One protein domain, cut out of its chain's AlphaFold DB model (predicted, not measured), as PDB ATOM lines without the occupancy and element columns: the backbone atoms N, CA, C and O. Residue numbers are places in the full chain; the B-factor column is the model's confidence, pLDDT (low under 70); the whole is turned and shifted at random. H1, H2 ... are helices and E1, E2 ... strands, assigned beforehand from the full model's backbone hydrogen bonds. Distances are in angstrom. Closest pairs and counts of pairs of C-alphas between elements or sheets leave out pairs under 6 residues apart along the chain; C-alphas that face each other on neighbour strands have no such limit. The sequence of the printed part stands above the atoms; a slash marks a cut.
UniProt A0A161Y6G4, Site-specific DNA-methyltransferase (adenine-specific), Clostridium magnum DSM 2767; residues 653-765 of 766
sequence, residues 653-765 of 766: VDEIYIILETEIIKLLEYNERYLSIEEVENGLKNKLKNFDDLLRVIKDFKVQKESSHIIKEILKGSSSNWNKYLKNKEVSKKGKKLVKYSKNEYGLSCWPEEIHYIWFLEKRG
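What this domain is: This is residues 653 to 765 of the 766 residues of the protein "Site-specific DNA-methyltransferase (adenine-specific)" of Clostridium magnum DSM 2767 (UniProt A0A161Y6G4). Four crossed helices, H1 to H4, pack together in one half of the model; a small sheet of three short strands lies near the middle, and H5 and H6 lie toward the other end, apart from each other and from those four helices. The order along the printed part is H1 H2 H3 H4 E1 H5 E2 E3 H6, 113 residues with six named helices and three named strands. The sheet has the order E1, E2, E3 and is mixed; the class is mostly helix. The whole is compact, with a radius of gyration of the C-alphas of 14.5 A, and only just elongated, spanning 41 by 27 by 22 A.

Where its parts are: H1, residues 653 to 671, begins with C-alpha 653 at (75.526, 100.096, 17.590) and is 26.6 A long. H2 is residues 677 to 687, 15.1 A; H3 is residues 691 to 701, 15.9 A; H4 is residues 707 to 718, 17.7 A. E1, residues 719 to 721, runs 6.6 A, and H5, residues 722 to 730, runs 12.7 A. E2, residues 738 to 740, is 6.7 A long, and E3, residues 745 to 748, is 10.8 A. H6, residues 753 to 763, is 15.6 A long and ends with C-alpha 763 at (54.336, 116.599, 38.567).

How they stand to each other: E1 and E2 are parallel, with N 740 and O 720 2.8 A apart, within hydrogen-bond range. E1, H5 and E2 form a strand-helix-strand unit, two parallel neighbour strands with a helix between, and its crossover is right-handed. E2 and E3 are an antiparallel hairpin, with N 739 and O 747 within hydrogen-bond range at 2.9 A. H4 is on the sheet at a height of 10.4 A, and H5 is on the opposite face at 7.8 A. H1 touches H4 about perpendicular at 87 degrees, the closest C-alphas being those of Tyr 657 and Ile 714, 5.7 A. H1 also touches H2, with Ile 664 and Val 680 the closest C-alphas at 6.7 A. H2 and H3 touch only at the corner, and only just, with 3 pairs of C-alphas within 8 A. H6 only grazes the sheet with residues 755 to 759. In H1, H2, H3, H5 and H6 every O i to N i+4 pair is within hydrogen-bond range; in H4 6 of 8 are.

The domain as a whole: The two C-alphas farthest apart, those of Asp 700 and Glu 730, are 41.9 A apart. The printed part has no cut. The link from H5 to E2 is short, and the others are tight. The mean pLDDT of the printed part is 79.5; residues 700 to 705, 730 to 735 and 762 to 765 are under 70.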
ATOM      1  N   VAL A 653      76.595  99.229  17.078       71.81
ATOM      2  CA  VAL A 653      75.526 100.096  17.590       71.81
ATOM      3  C   VAL A 653      75.106  99.650  18.989       71.81
ATOM      4  O   VAL A 653      74.890 100.503  19.842       71.81
ATOM      5  N   ASP A 654      75.060  98.346  19.245       72.50
ATOM      6  CA  ASP A 654      74.735  97.743  20.534       72.50
ATOM      7  C   ASP A 654      75.798  98.083  21.585       72.50
ATOM      8  O   ASP A 654      75.456  98.446  22.707       72.50
ATOM      9  N   GLU A 655      77.085  98.077  21.226       72.75
ATOM     10  CA  GLU A 655      78.153  98.548  22.113       72.75
ATOM     11  C   GLU A 655      78.032 100.036  22.434       72.75
ATOM     12  O   GLU A 655      78.115 100.425  23.601       72.75
ATOM     13  N   ILE A 656      77.784 100.880  21.425       76.75
ATOM     14  CA  ILE A 656      77.548 102.310  21.656       76.75
ATOM     15  C   ILE A 656      76.298 102.498  22.530       76.75
ATOM     16  O   ILE A 656      76.302 103.348  23.421       76.75
ATOM     17  N   TYR A 657      75.251 101.691  22.337       82.50
ATOM     18  CA  TYR A 657      74.040 101.714  23.159       82.50
ATOM     19  C   TYR A 657      74.353 101.357  24.615       82.50
ATOM     20  O   TYR A 657      73.926 102.089  25.503       82.50
ATOM     21  N   ILE A 658      75.145 100.310  24.867       80.31
ATOM     22  CA  ILE A 658      75.579  99.906  26.215       80.31
ATOM     23  C   ILE A 658      76.401 101.015  26.889       80.31
ATOM     24  O   ILE A 658      76.205 101.306  28.074       80.31
ATOM     25  N   ILE A 659      77.310 101.659  26.150       79.06
ATOM     26  CA  ILE A 659      78.131 102.769  26.659       79.06
ATOM     27  C   ILE A 659      77.242 103.949  27.052       79.06
ATOM     28  O   ILE A 659      77.327 104.442  28.178       79.06
ATOM     29  N   LEU A 660      76.374 104.387  26.138       84.94
ATOM     30  CA  LEU A 660      75.473 105.508  26.382       84.94
ATOM     31  C   LEU A 660      74.509 105.193  27.530       84.94
ATOM     32  O   LEU A 660      74.329 106.033  28.402       84.94
ATOM     33  N   GLU A 661      73.959 103.980  27.599       87.19
ATOM     34  CA  GLU A 661      73.124 103.539  28.720       87.19
ATOM     35  C   GLU A 661      73.869 103.638  30.058       87.19
ATOM     36  O   GLU A 661      73.334 104.180  31.026       87.19
ATOM     37  N   THR A 662      75.115 103.163  30.109       85.81
ATOM     38  CA  THR A 662      75.949 103.215  31.319       85.81
ATOM     39  C   THR A 662      76.185 104.655  31.775       85.81
ATOM     40  O   THR A 662      76.095 104.955  32.965       85.81
ATOM     41  N   GLU A 663      76.458 105.569  30.844       87.31
ATOM     42  CA  GLU A 663      76.656 106.982  31.172       87.31
ATOM     43  C   GLU A 663      75.358 107.690  31.574       87.31
ATOM     44  O   GLU A 663      75.392 108.540  32.466       87.31
ATOM     45  N   ILE A 664      74.213 107.298  31.005       89.06
ATOM     46  CA  ILE A 664      72.894 107.784  31.432       89.06
ATOM     47  C   ILE A 664      72.589 107.337  32.862       89.06
ATOM     48  O   ILE A 664      72.130 108.149  33.661       89.06
ATOM     49  N   ILE A 665      72.876 106.078  33.212       87.75
ATOM     50  CA  ILE A 665      72.707 105.580  34.585       87.75
ATOM     51  C   ILE A 665      73.542 106.420  35.555       87.75
ATOM     52  O   ILE A 665      72.990 106.927  36.523       87.75
ATOM     53  N   LYS A 666      74.821 106.675  35.250       88.31
ATOM     54  CA  LYS A 666      75.677 107.537  36.086       88.31
ATOM     55  C   LYS A 666      75.157 108.975  36.200       88.31
ATOM     56  O   LYS A 666      75.336 109.609  37.234       88.31
ATOM     57  N   LEU A 667      74.569 109.529  35.133       90.31
ATOM     58  CA  LEU A 667      73.949 110.861  35.177       90.31
ATOM     59  C   LEU A 667      72.734 110.875  36.104       90.31
ATOM     60  O   LEU A 667      72.578 111.819  36.873       90.31
ATOM     61  N   LEU A 668      71.898 109.838  36.049       89.25
ATOM     62  CA  LEU A 668      70.765 109.685  36.955       89.25
ATOM     63  C   LEU A 668      71.251 109.531  38.403       89.25
ATOM     64  O   LEU A 668      70.783 110.270  39.260       89.25
ATOM     65  N   GLU A 669      72.227 108.650  38.662       88.38
ATOM     66  CA  GLU A 669      72.844 108.460  39.987       88.38
ATOM     67  C   GLU A 669      73.359 109.779  40.575       88.38
ATOM     68  O   GLU A 669      73.087 110.067  41.730       88.38
ATOM     69  N   TYR A 670      74.039 110.604  39.774       88.81
ATOM     70  CA  TYR A 670      74.576 111.890  40.224       88.81
ATOM     71  C   TYR A 670      73.501 112.949  40.518       88.81
ATOM     72  O   TYR A 670      73.690 113.784  41.395       88.81
ATOM     73  N   ASN A 671      72.404 112.968  39.754       87.62
ATOM     74  CA  ASN A 671      71.361 113.992  39.902       87.62
ATOM     75  C   ASN A 671      70.301 113.631  40.954       87.62
ATOM     76  O   ASN A 671      69.549 114.516  41.352       87.62
ATOM     77  N   GLU A 672      70.193 112.353  41.338       87.50
ATOM     78  CA  GLU A 672      69.229 111.828  42.325       87.50
ATOM     79  C   GLU A 672      67.760 112.225  42.066       87.50
ATOM     80  O   GLU A 672      66.926 112.274  42.967       87.50
ATOM     81  N   ARG A 673      67.411 112.482  40.801       88.56
ATOM     82  CA  ARG A 673      66.054 112.817  40.351       88.56
ATOM     83  C   ARG A 673      65.810 112.317  38.939       88.56
ATOM     84  O   ARG A 673      66.747 112.090  38.171       88.56
ATOM     85  N   TYR A 674      64.541 112.214  38.555       89.50
ATOM     86  CA  TYR A 674      64.184 111.921  37.172       89.50
ATOM     87  C   TYR A 674      64.705 113.009  36.229       89.50
ATOM     88  O   TYR A 674      64.626 114.207  36.515       89.50
ATOM     89  N   LEU A 675      65.196 112.566  35.075       90.62
ATOM     90  CA  LEU A 675      65.655 113.443  34.008       90.62
ATOM     91  C   LEU A 675      64.751 113.280  32.787       90.62
ATOM     92  O   LEU A 675      64.372 112.165  32.401       90.62
ATOM     93  N   SER A 676      64.412 114.404  32.165       90.38
ATOM     94  CA  SER A 676      63.852 114.419  30.821       90.38
ATOM     95  C   SER A 676      64.915 114.021  29.793       90.38
ATOM     96  O   SER A 676      66.116 114.115  30.035       90.38
ATOM     97  N   ILE A 677      64.493 113.593  28.606       88.75
ATOM     98  CA  ILE A 677      65.429 113.244  27.522       88.75
ATOM     99  C   ILE A 677      66.323 114.418  27.121       88.75
ATOM    100  O   ILE A 677      67.473 114.190  26.765       88.75
ATOM    101  N   GLU A 678      65.815 115.646  27.184       88.56
ATOM    102  CA  GLU A 678      66.597 116.846  26.880       88.56
ATOM    103  C   GLU A 678      67.712 117.058  27.913       88.56
ATOM    104  O   GLU A 678      68.862 117.298  27.552       88.56
ATOM    105  N   GLU A 679      67.406 116.873  29.198       89.62
ATOM    106  CA  GLU A 679      68.403 116.937  30.272       89.62
ATOM    107  C   GLU A 679      69.423 115.801  30.175       89.62
ATOM    108  O   GLU A 679      70.615 116.027  30.379       89.62
ATOM    109  N   VAL A 680      68.980 114.591  29.814       89.56
ATOM    110  CA  VAL A 680      69.877 113.463  29.540       89.56
ATOM    111  C   VAL A 680      70.804 113.783  28.366       89.56
ATOM    112  O   VAL A 680      72.009 113.567  28.466       89.56
ATOM    113  N   GLU A 681      70.276 114.326  27.268       89.19
ATOM    114  CA  GLU A 681      71.071 114.701  26.096       89.19
ATOM    115  C   GLU A 681      72.120 115.767  26.442       89.19
ATOM    116  O   GLU A 681      73.299 115.598  26.126       89.19
ATOM    117  N   ASN A 682      71.719 116.834  27.135       88.31
ATOM    118  CA  ASN A 682      72.623 117.908  27.548       88.31
ATOM    119  C   ASN A 682      73.670 117.419  28.562       88.31
ATOM    120  O   ASN A 682      74.849 117.763  28.454       88.31
ATOM    121  N   GLY A 683      73.275 116.561  29.507       87.94
ATOM    122  CA  GLY A 683      74.190 115.936  30.461       87.94
ATOM    123  C   GLY A 683      75.242 115.061  29.777       87.94
ATOM    124  O   GLY A 683      76.423 115.130  30.119       87.94
ATOM    125  N   LEU A 684      74.842 114.283  28.767       86.56
ATOM    126  CA  LEU A 684      75.768 113.468  27.980       86.56
ATOM    127  C   LEU A 684      76.718 114.329  27.139       86.56
ATOM    128  O   LEU A 684      77.908 114.030  27.124       86.56
ATOM    129  N   LYS A 685      76.237 115.412  26.510       85.94
ATOM    130  CA  LYS A 685      77.087 116.373  25.775       85.94
ATOM    131  C   LYS A 685      78.181 116.973  26.655       85.94
ATOM    132  O   LYS A 685      79.332 117.053  26.237       85.94
ATOM    133  N   ASN A 686      77.838 117.347  27.885       83.69
ATOM    134  CA  ASN A 686      78.793 117.938  28.822       83.69
ATOM    135  C   ASN A 686      79.822 116.920  29.335       83.69
ATOM    136  O   ASN A 686      80.976 117.269  29.579       83.69
ATOM    137  N   LYS A 687      79.412 115.658  29.509       80.25
ATOM    138  CA  LYS A 687      80.251 114.605  30.097       80.25
ATOM    139  C   LYS A 687      81.136 113.893  29.072       80.25
ATOM    140  O   LYS A 687      82.275 113.541  29.371       80.25
ATOM    141  N   LEU A 688      80.618 113.667  27.867       79.31
ATOM    142  CA  LEU A 688      81.286 112.941  26.794       79.31
ATOM    143  C   LEU A 688      81.697 113.919  25.691       79.31
ATOM    144  O   LEU A 688      80.889 114.282  24.840       79.31
ATOM    145  N   LYS A 689      82.990 114.269  25.636       73.50
ATOM    146  CA  LYS A 689      83.548 115.165  24.598       73.50
ATOM    147  C   LYS A 689      83.231 114.718  23.160       73.50
ATOM    148  O   LYS A 689      83.145 115.555  22.272       73.50
ATOM    149  N   ASN A 690      83.037 113.414  22.949       73.44
ATOM    150  CA  ASN A 690      82.774 112.797  21.644       73.44
ATOM    151  C   ASN A 690      81.303 112.355  21.457       73.44
ATOM    152  O   ASN A 690      81.019 111.508  20.610       73.44
ATOM    153  N   PHE A 691      80.357 112.885  22.241       80.69
ATOM    154  CA  PHE A 691      78.945 112.476  22.195       80.69
ATOM    155  C   PHE A 691      78.305 112.617  20.804       80.69
ATOM    156  O   PHE A 691      77.680 111.680  20.307       80.69
ATOM    157  N   ASP A 692      78.507 113.759  20.143       77.75
ATOM    158  CA  ASP A 692      77.923 114.015  18.823       77.75
ATOM    159  C   ASP A 692      78.488 113.080  17.745       77.75
ATOM    160  O   ASP A 692      77.777 112.686  16.817       77.75
ATOM    161  N   ASP A 693      79.751 112.670  17.887       71.81
ATOM    162  CA  ASP A 693      80.366 111.686  17.003       71.81
ATOM    163  C   ASP A 693      79.754 110.292  17.200       71.81
ATOM    164  O   ASP A 693      79.461 109.621  16.212       71.81
ATOM    165  N   LEU A 694      79.479 109.872  18.443       74.88
ATOM    166  CA  LEU A 694      78.791 108.603  18.731       74.88
ATOM    167  C   LEU A 694      77.373 108.582  18.144       74.88
ATOM    168  O   LEU A 694      76.967 107.598  17.520       74.88
ATOM    169  N   LEU A 695      76.633 109.687  18.277       77.44
ATOM    170  CA  LEU A 695      75.318 109.821  17.654       77.44
ATOM    171  C   LEU A 695      75.405 109.807  16.129       77.44
ATOM    172  O   LEU A 695      74.547 109.206  15.487       77.44
ATOM    173  N   ARG A 696      76.426 110.436  15.535       74.06
ATOM    174  CA  ARG A 696      76.644 110.408  14.083       74.06
ATOM    175  C   ARG A 696      76.881 108.983  13.584       74.06
ATOM    176  O   ARG A 696      76.287 108.611  12.578       74.06
ATOM    177  N   VAL A 697      77.659 108.174  14.308       72.44
ATOM    178  CA  VAL A 697      77.840 106.745  13.997       72.44
ATOM    179  C   VAL A 697      76.494 106.016  14.020       72.44
ATOM    180  O   VAL A 697      76.141 105.370  13.042       72.44
ATOM    181  N   ILE A 698      75.688 106.171  15.078       73.31
ATOM    182  CA  ILE A 698      74.362 105.531  15.156       73.31
ATOM    183  C   ILE A 698      73.441 105.994  14.013       73.31
ATOM    184  O   ILE A 698      72.749 105.175  13.406       73.31
ATOM    185  N   LYS A 699      73.429 107.297  13.700       73.06
ATOM    186  CA  LYS A 699      72.604 107.888  12.630       73.06
ATOM    187  C   LYS A 699      72.993 107.380  11.244       73.06
ATOM    188  O   LYS A 699      72.096 107.155  10.430       73.06
ATOM    189  N   ASP A 700      74.287 107.165  11.003       68.12
ATOM    190  CA  ASP A 700      74.798 106.571   9.764       68.12
ATOM    191  C   ASP A 700      74.269 105.125   9.575       68.12
ATOM    192  O   ASP A 700      74.087 104.697   8.438       68.12
ATOM    193  N   PHE A 701      73.938 104.397  10.658       66.56
ATOM    194  CA  PHE A 701      73.459 103.003  10.605       66.56
ATOM    195  C   PHE A 701      71.935 102.804  10.749       66.56
ATOM    196  O   PHE A 701      71.400 101.847  10.194       66.56
ATOM    197  N   LYS A 702      71.211 103.660  11.488       60.16
ATOM    198  CA  LYS A 702      69.793 103.434  11.870       60.16
ATOM    199  C   LYS A 702      68.764 104.360  11.201       60.16
ATOM    200  O   LYS A 702      67.657 104.496  11.719       60.16
ATOM    201  N   VAL A 703      69.102 104.940  10.042       53.50
ATOM    202  CA  VAL A 703      68.262 105.873   9.255       53.50
ATOM    203  C   VAL A 703      67.921 107.139  10.047       53.50
ATOM    204  O   VAL A 703      66.954 107.149  10.795       53.50
ATOM    205  N   GLN A 704      68.733 108.194   9.883       52.72
ATOM    206  CA  GLN A 704      68.494 109.611  10.248       52.72
ATOM    207  C   GLN A 704      67.412 109.897  11.317       52.72
ATOM    208  O   GLN A 704      66.517 110.715  11.126       52.72
ATOM    209  N   LYS A 705      67.502 109.239  12.474       62.72
ATOM    210  CA  LYS A 705      66.648 109.513  13.631       62.72
ATOM    211  C   LYS A 705      67.168 110.744  14.368       62.72
ATOM    212  O   LYS A 705      68.379 110.917  14.522       62.72
ATOM    213  N   GLU A 706      66.251 111.565  14.872       75.38
ATOM    214  CA  GLU A 706      66.571 112.638  15.818       75.38
ATOM    215  C   GLU A 706      67.333 112.086  17.034       75.38
ATOM    216  O   GLU A 706      67.071 110.963  17.482       75.38
ATOM    217  N   SER A 707      68.257 112.870  17.599       75.75
ATOM    218  CA  SER A 707      69.088 112.452  18.748       75.75
ATOM    219  C   SER A 707      68.228 111.963  19.923       75.75
ATOM    220  O   SER A 707      68.479 110.905  20.503       75.75
ATOM    221  N   SER A 708      67.123 112.665  20.185       77.88
ATOM    222  CA  SER A 708      66.137 112.308  21.207       77.88
ATOM    223  C   SER A 708      65.450 110.957  20.960       77.88
ATOM    224  O   SER A 708      65.073 110.270  21.911       77.88
ATOM    225  N   HIS A 709      65.287 110.537  19.701       80.69
ATOM    226  CA  HIS A 709      64.703 109.240  19.355       80.69
ATOM    227  C   HIS A 709      65.698 108.100  19.593       80.69
ATOM    228  O   HIS A 709      65.303 107.046  20.090       80.69
ATOM    229  N   ILE A 710      66.982 108.328  19.312       80.81
ATOM    230  CA  ILE A 710      68.060 107.374  19.606       80.81
ATOM    231  C   ILE A 710      68.164 107.145  21.119       80.81
ATOM    232  O   ILE A 710      68.146 106.000  21.565       80.81
ATOM    233  N   ILE A 711      68.161 108.216  21.921       82.88
ATOM    234  CA  ILE A 711      68.180 108.121  23.392       82.88
ATOM    235  C   ILE A 711      66.951 107.354  23.911       82.88
ATOM    236  O   ILE A 711      67.079 106.472  24.759       82.88
ATOM    237  N   LYS A 712      65.753 107.616  23.365       83.38
ATOM    238  CA  LYS A 712      64.538 106.842  23.698       83.38
ATOM    239  C   LYS A 712      64.693 105.359  23.385       83.38
ATOM    240  O   LYS A 712      64.196 104.535  24.148       83.38
ATOM    241  N   GLU A 713      65.313 105.027  22.258       83.25
ATOM    242  CA  GLU A 713      65.517 103.648  21.821       83.25
ATOM    243  C   GLU A 713      66.467 102.901  22.764       83.25
ATOM    244  O   GLU A 713      66.106 101.819  23.230       83.25
ATOM    245  N   ILE A 714      67.593 103.524  23.130       82.06
ATOM    246  CA  ILE A 714      68.556 103.007  24.118       82.06
ATOM    247  C   ILE A 714      67.836 102.700  25.439       82.06
ATOM    248  O   ILE A 714      67.887 101.587  25.958       82.06
ATOM    249  N   LEU A 715      67.065 103.663  25.953       82.44
ATOM    250  CA  LEU A 715      66.397 103.528  27.249       82.44
ATOM    251  C   LEU A 715      65.209 102.557  27.225       82.44
ATOM    252  O   LEU A 715      64.851 101.997  28.262       82.44
ATOM    253  N   LYS A 716      64.573 102.315  26.071       80.62
ATOM    254  CA  LYS A 716      63.422 101.399  25.947       80.62
ATOM    255  C   LYS A 716      63.808  99.951  26.276       80.62
ATOM    256  O   LYS A 716      63.024  99.240  26.917       80.62
ATOM    257  N   GLY A 717      65.009  99.525  25.878       72.19
ATOM    258  CA  GLY A 717      65.549  98.195  26.186       72.19
ATOM    259  C   GLY A 717      65.665  97.954  27.692       72.19
ATOM    260  O   GLY A 717      65.235  96.910  28.187       72.19
ATOM    261  N   SER A 718      66.061  98.984  28.436       77.50
ATOM    262  CA  SER A 718      66.442  98.876  29.851       77.50
ATOM    263  C   SER A 718      65.493  99.551  30.839       77.50
ATOM    264  O   SER A 718      65.762  99.557  32.039       77.50
ATOM    265  N   SER A 719      64.342 100.053  30.371       84.94
ATOM    266  CA  SER A 719      63.296 100.639  31.219       84.94
ATOM    267  C   SER A 719      61.992  99.835  31.258       84.94
ATOM    268  O   SER A 719      61.579  99.204  30.275       84.94
ATOM    269  N   SER A 720      61.334  99.851  32.421       84.56
ATOM    270  CA  SER A 720      59.934  99.436  32.594       84.56
ATOM    271  C   SER A 720      59.046 100.674  32.683       84.56
ATOM    272  O   SER A 720      59.441 101.653  33.306       84.56
ATOM    273  N   ASN A 721      57.845 100.653  32.094       86.19
ATOM    274  CA  ASN A 721      56.869 101.709  32.387       86.19
ATOM    275  C   ASN A 721      56.454 101.651  33.868       86.19
ATOM    276  O   ASN A 721      56.555 100.592  34.493       86.19
ATOM    277  N   TRP A 722      55.999 102.779  34.409       83.38
ATOM    278  CA  TRP A 722      55.669 102.933  35.827       83.38
ATOM    279  C   TRP A 722      54.756 101.819  36.370       83.38
ATOM    280  O   TRP A 722      55.103 101.147  37.339       83.38
ATOM    281  N   ASN A 723      53.656 101.519  35.675       82.75
ATOM    282  CA  ASN A 723      52.703 100.483  36.095       82.75
ATOM    283  C   ASN A 723      53.328  99.079  36.125       82.75
ATOM    284  O   ASN A 723      53.064  98.285  37.026       82.75
ATOM    285  N   LYS A 724      54.183  98.755  35.146       83.19
ATOM    286  CA  LYS A 724      54.897  97.473  35.093       83.19
ATOM    287  C   LYS A 724      55.989  97.389  36.157       83.19
ATOM    288  O   LYS A 724      56.235  96.303  36.669       83.19
ATOM    289  N   TYR A 725      56.634  98.507  36.486       84.75
ATOM    290  CA  TYR A 725      57.585  98.591  37.593       84.75
ATOM    291  C   TYR A 725      56.898  98.296  38.934       84.75
ATOM    292  O   TYR A 725      57.344  97.382  39.625       84.75
ATOM    293  N   LEU A 726      55.772  98.958  39.237       80.94
ATOM    294  CA  LEU A 726      54.988  98.710  40.457       80.94
ATOM    295  C   LEU A 726      54.574  97.237  40.577       80.94
ATOM    296  O   LEU A 726      54.875  96.584  41.572       80.94
ATOM    297  N   LYS A 727      54.018  96.667  39.501       78.75
ATOM    298  CA  LYS A 727      53.620  95.252  39.460       78.75
ATOM    299  C   LYS A 727      54.795  94.281  39.644       78.75
ATOM    300  O   LYS A 727      54.634  93.211  40.217       78.75
ATOM    301  N   ASN A 728      55.984  94.612  39.136       79.81
ATOM    302  CA  ASN A 728      57.173  93.771  39.315       79.81
ATOM    303  C   ASN A 728      57.736  93.854  40.742       79.81
ATOM    304  O   ASN A 728      58.257  92.848  41.229       79.81
ATOM    305  N   LYS A 729      57.613  95.021  41.392       75.38
ATOM    306  CA  LYS A 729      58.016  95.255  42.783       75.38
ATOM    307  C   LYS A 729      57.166  94.424  43.751       75.38
ATOM    308  O   LYS A 729      57.719  93.783  44.635       75.38
ATOM    309  N   GLU A 730      55.856  94.338  43.511       68.75
ATOM    310  CA  GLU A 730      54.919  93.528  44.311       68.75
ATOM    311  C   GLU A 730      55.214  92.018  44.267       68.75
ATOM    312  O   GLU A 730      55.014  91.313  45.251       68.75
ATOM    313  N   VAL A 731      55.717  91.502  43.138       67.50
ATOM    314  CA  VAL A 731      55.908  90.052  42.909       67.50
ATOM    315  C   VAL A 731      57.376  89.618  43.094       67.50
ATOM    316  O   VAL A 731      57.754  88.519  42.696       67.50
ATOM    317  N   SER A 732      58.240  90.469  43.670       62.34
ATOM    318  CA  SER A 732      59.682  90.199  43.876       62.34
ATOM    319  C   SER A 732      60.430  89.714  42.617       62.34
ATOM    320  O   SER A 732      61.395  88.951  42.691       62.34
ATOM    321  N   LYS A 733      59.995  90.139  41.423       61.06
ATOM    322  CA  LYS A 733      60.669  89.789  40.163       61.06
ATOM    323  C   LYS A 733      61.823  90.750  39.900       61.06
ATOM    324  O   LYS A 733      61.688  91.956  40.087       61.06
ATOM    325  N   LYS A 734      62.942  90.230  39.379       62.00
ATOM    326  CA  LYS A 734      64.101  91.037  38.957       62.00
ATOM    327  C   LYS A 734      63.659  92.044  37.878       62.00
ATOM    328  O   LYS A 734      63.392  91.665  36.738       62.00
ATOM    329  N   GLY A 735      63.498  93.310  38.265       69.31
ATOM    330  CA  GLY A 735      63.067  94.398  37.386       69.31
ATOM    331  C   GLY A 735      64.186  94.891  36.464       69.31
ATOM    332  O   GLY A 735      65.362  94.596  36.672       69.31
ATOM    333  N   LYS A 736      63.823  95.658  35.429       82.06
ATOM    334  CA  LYS A 736      64.808  96.399  34.623       82.06
ATOM    335  C   LYS A 736      65.403  97.554  35.441       82.06
ATOM    336  O   LYS A 736      64.708  98.068  36.308       82.06
ATOM    337  N   LYS A 737      66.637  97.977  35.127       83.62
ATOM    338  CA  LYS A 737      67.408  98.987  35.887       83.62
ATOM    339  C   LYS A 737      66.789 100.389  35.895       83.62
ATOM    340  O   LYS A 737      67.047 101.172  36.804       83.62
ATOM    341  N   LEU A 738      66.008 100.716  34.868       87.69
ATOM    342  CA  LEU A 738      65.392 102.028  34.712       87.69
ATOM    343  C   LEU A 738      63.870 101.938  34.821       87.69
ATOM    344  O   LEU A 738      63.240 100.937  34.454       87.69
ATOM    345  N   VAL A 739      63.263 103.037  35.249       87.12
ATOM    346  CA  VAL A 739      61.817 103.227  35.251       87.12
ATOM    347  C   VAL A 739      61.444 104.439  34.402       87.12
ATOM    348  O   VAL A 739      62.066 105.496  34.474       87.12
ATOM    349  N   LYS A 740      60.434 104.260  33.550       88.00
ATOM    350  CA  LYS A 740      59.870 105.294  32.688       88.00
ATOM    351  C   LYS A 740      58.565 105.791  33.294       88.00
ATOM    352  O   LYS A 740      57.588 105.037  33.340       88.00
ATOM    353  N   TYR A 741      58.557 107.052  33.709       79.38
ATOM    354  CA  TYR A 741      57.400 107.676  34.345       79.38
ATOM    355  C   TYR A 741      56.418 108.247  33.312       79.38
ATOM    356  O   TYR A 741      55.245 107.883  33.299       79.38
ATOM    357  N   SER A 742      56.912 109.064  32.378       78.06
ATOM    358  CA  SER A 742      56.117 109.693  31.312       78.06
ATOM    359  C   SER A 742      56.719 109.428  29.926       78.06
ATOM    360  O   SER A 742      57.682 108.671  29.783       78.06
ATOM    361  N   LYS A 743      56.174 110.033  28.857       75.00
ATOM    362  CA  LYS A 743      56.673 109.839  27.477       75.00
ATOM    363  C   LYS A 743      58.177 110.129  27.352       75.00
ATOM    364  O   LYS A 743      58.831 109.456  26.544       75.00
ATOM    365  N   ASN A 744      58.701 111.060  28.158       83.25
ATOM    366  CA  ASN A 744      60.047 111.614  28.027       83.25
ATOM    367  C   ASN A 744      60.890 111.615  29.321       83.25
ATOM    368  O   ASN A 744      61.981 112.170  29.278       83.25
ATOM    369  N   GLU A 745      60.433 111.028  30.430       87.88
ATOM    370  CA  GLU A 745      61.130 111.110  31.731       87.88
ATOM    371  C   GLU A 745      61.512 109.727  32.267       87.88
ATOM    372  O   GLU A 745      60.691 108.799  32.264       87.88
ATOM    373  N   TYR A 746      62.755 109.609  32.740       91.06
ATOM    374  CA  TYR A 746      63.359 108.356  33.186       91.06
ATOM    375  C   TYR A 746      64.073 108.525  34.530       91.06
ATOM    376  O   TYR A 746      64.630 109.582  34.814       91.06
ATOM    377  N   GLY A 747      64.047 107.469  35.341       89.31
ATOM    378  CA  GLY A 747      64.700 107.387  36.649       89.31
ATOM    379  C   GLY A 747      65.280 105.997  36.904       89.31
ATOM    380  O   GLY A 747      65.066 105.077  36.105       89.31
ATOM    381  N   LEU A 748      66.004 105.826  38.012       88.88
ATOM    382  CA  LEU A 748      66.508 104.511  38.426       88.88
ATOM    383  C   LEU A 748      65.427 103.737  39.175       88.88
ATOM    384  O   LEU A 748      64.741 104.280  40.036       88.88
ATOM    385  N   SER A 749      65.292 102.446  38.880       86.94
ATOM    386  CA  SER A 749      64.322 101.582  39.567       86.94
ATOM    387  C   SER A 749      64.725 101.232  41.004       86.94
ATOM    388  O   SER A 749      63.918 100.673  41.735       86.94
ATOM    389  N   CYS A 750      65.992 101.445  41.374       84.38
ATOM    390  CA  CYS A 750      66.541 101.134  42.696       84.38
ATOM    391  C   CYS A 750      66.464 102.305  43.682       84.38
ATOM    392  O   CYS A 750      66.933 102.162  44.810       84.38
ATOM    393  N   TRP A 751      65.926 103.454  43.268       88.25
ATOM    394  CA  TRP A 751      65.823 104.601  44.157       88.25
ATOM    395  C   TRP A 751      64.850 104.354  45.320       88.25
ATOM    396  O   TRP A 751      63.870 103.617  45.153       88.25
ATOM    397  N   PRO A 752      65.100 104.980  46.488       83.00
ATOM    398  CA  PRO A 752      64.163 104.986  47.605       83.00
ATOM    399  C   PRO A 752      62.775 105.503  47.200       83.00
ATOM    400  O   PRO A 752      62.633 106.283  46.249       83.00
ATOM    401  N   GLU A 753      61.734 105.070  47.919       79.31
ATOM    402  CA  GLU A 753      60.351 105.472  47.625       79.31
ATOM    403  C   GLU A 753      60.160 106.983  47.738       79.31
ATOM    404  O   GLU A 753      59.378 107.553  46.984       79.31
ATOM    405  N   GLU A 754      60.939 107.636  48.595       80.75
ATOM    406  CA  GLU A 754      60.966 109.077  48.800       80.75
ATOM    407  C   GLU A 754      61.307 109.823  47.505       80.75
ATOM    408  O   GLU A 754      60.608 110.766  47.147       80.75
ATOM    409  N   ILE A 755      62.309 109.370  46.741       82.19
ATOM    410  CA  ILE A 755      62.703 110.007  45.469       82.19
ATOM    411  C   ILE A 755      61.591 109.855  44.427       82.19
ATOM    412  O   ILE A 755      61.260 110.788  43.690       82.19
ATOM    413  N   HIS A 756      60.978 108.673  44.366       84.31
ATOM    414  CA  HIS A 756      59.838 108.434  43.487       84.31
ATOM    415  C   HIS A 756      58.607 109.261  43.884       84.31
ATOM    416  O   HIS A 756      57.904 109.764  43.006       84.31
ATOM    417  N   TYR A 757      58.360 109.409  45.185       79.12
ATOM    418  CA  TYR A 757      57.231 110.135  45.752       79.12
ATOM    419  C   TYR A 757      57.366 111.651  45.568       79.12
ATOM    420  O   TYR A 757      56.419 112.288  45.107       79.12
ATOM    421  N   ILE A 758      58.548 112.216  45.845       79.50
ATOM    422  CA  ILE A 758      58.854 113.641  45.637       79.50
ATOM    423  C   ILE A 758      58.592 114.022  44.179       79.50
ATOM    424  O   ILE A 758      57.826 114.947  43.907       79.50
ATOM    425  N   TRP A 759      59.124 113.246  43.231       79.06
ATOM    426  CA  TRP A 759      58.895 113.498  41.808       79.06
ATOM    427  C   TRP A 759      57.410 113.437  41.416       79.06
ATOM    428  O   TRP A 759      56.930 114.219  40.591       79.06
ATOM    429  N   PHE A 760      56.661 112.508  42.014       72.69
ATOM    430  CA  PHE A 760      55.233 112.347  41.754       72.69
ATOM    431  C   PHE A 760      54.422 113.565  42.221       72.69
ATOM    432  O   PHE A 760      53.518 114.011  41.507       72.69
ATOM    433  N   LEU A 761      54.754 114.126  43.390       72.12
ATOM    434  CA  LEU A 761      54.117 115.332  43.926       72.12
ATOM    435  C   LEU A 761      54.406 116.567  43.066       72.12
ATOM    436  O   LEU A 761      53.478 117.305  42.739       72.12
ATOM    437  N   GLU A 762      55.655 116.753  42.633       68.50
ATOM    438  CA  GLU A 762      56.060 117.888  41.791       68.50
ATOM    439  C   GLU A 762      55.362 117.906  40.418       68.50
ATOM    440  O   GLU A 762      55.158 118.969  39.830       68.50
ATOM    441  N   LYS A 763      54.968 116.736  39.892       66.44
ATOM    442  CA  LYS A 763      54.336 116.599  38.567       66.44
ATOM    443  C   LYS A 763      52.811 116.503  38.588       66.44
ATOM    444  O   LYS A 763      52.206 116.715  37.544       66.44
ATOM    445  N   ARG A 764      52.173 116.228  39.732       54.53
ATOM    446  CA  ARG A 764      50.699 116.245  39.868       54.53
ATOM    447  C   ARG A 764      50.091 117.658  39.839       54.53
ATOM    448  O   ARG A 764      48.876 117.772  39.728       54.53
ATOM    449  N   GLY A 765      50.918 118.704  39.939       52.81
ATOM    450  CA  GLY A 765      50.512 120.115  39.900       52.81
ATOM    451  C   GLY A 765      50.700 120.836  38.555       52.81
ATOM    452  O   GLY A 765      50.626 122.063  38.539       52.81
TER     453      GLY A 765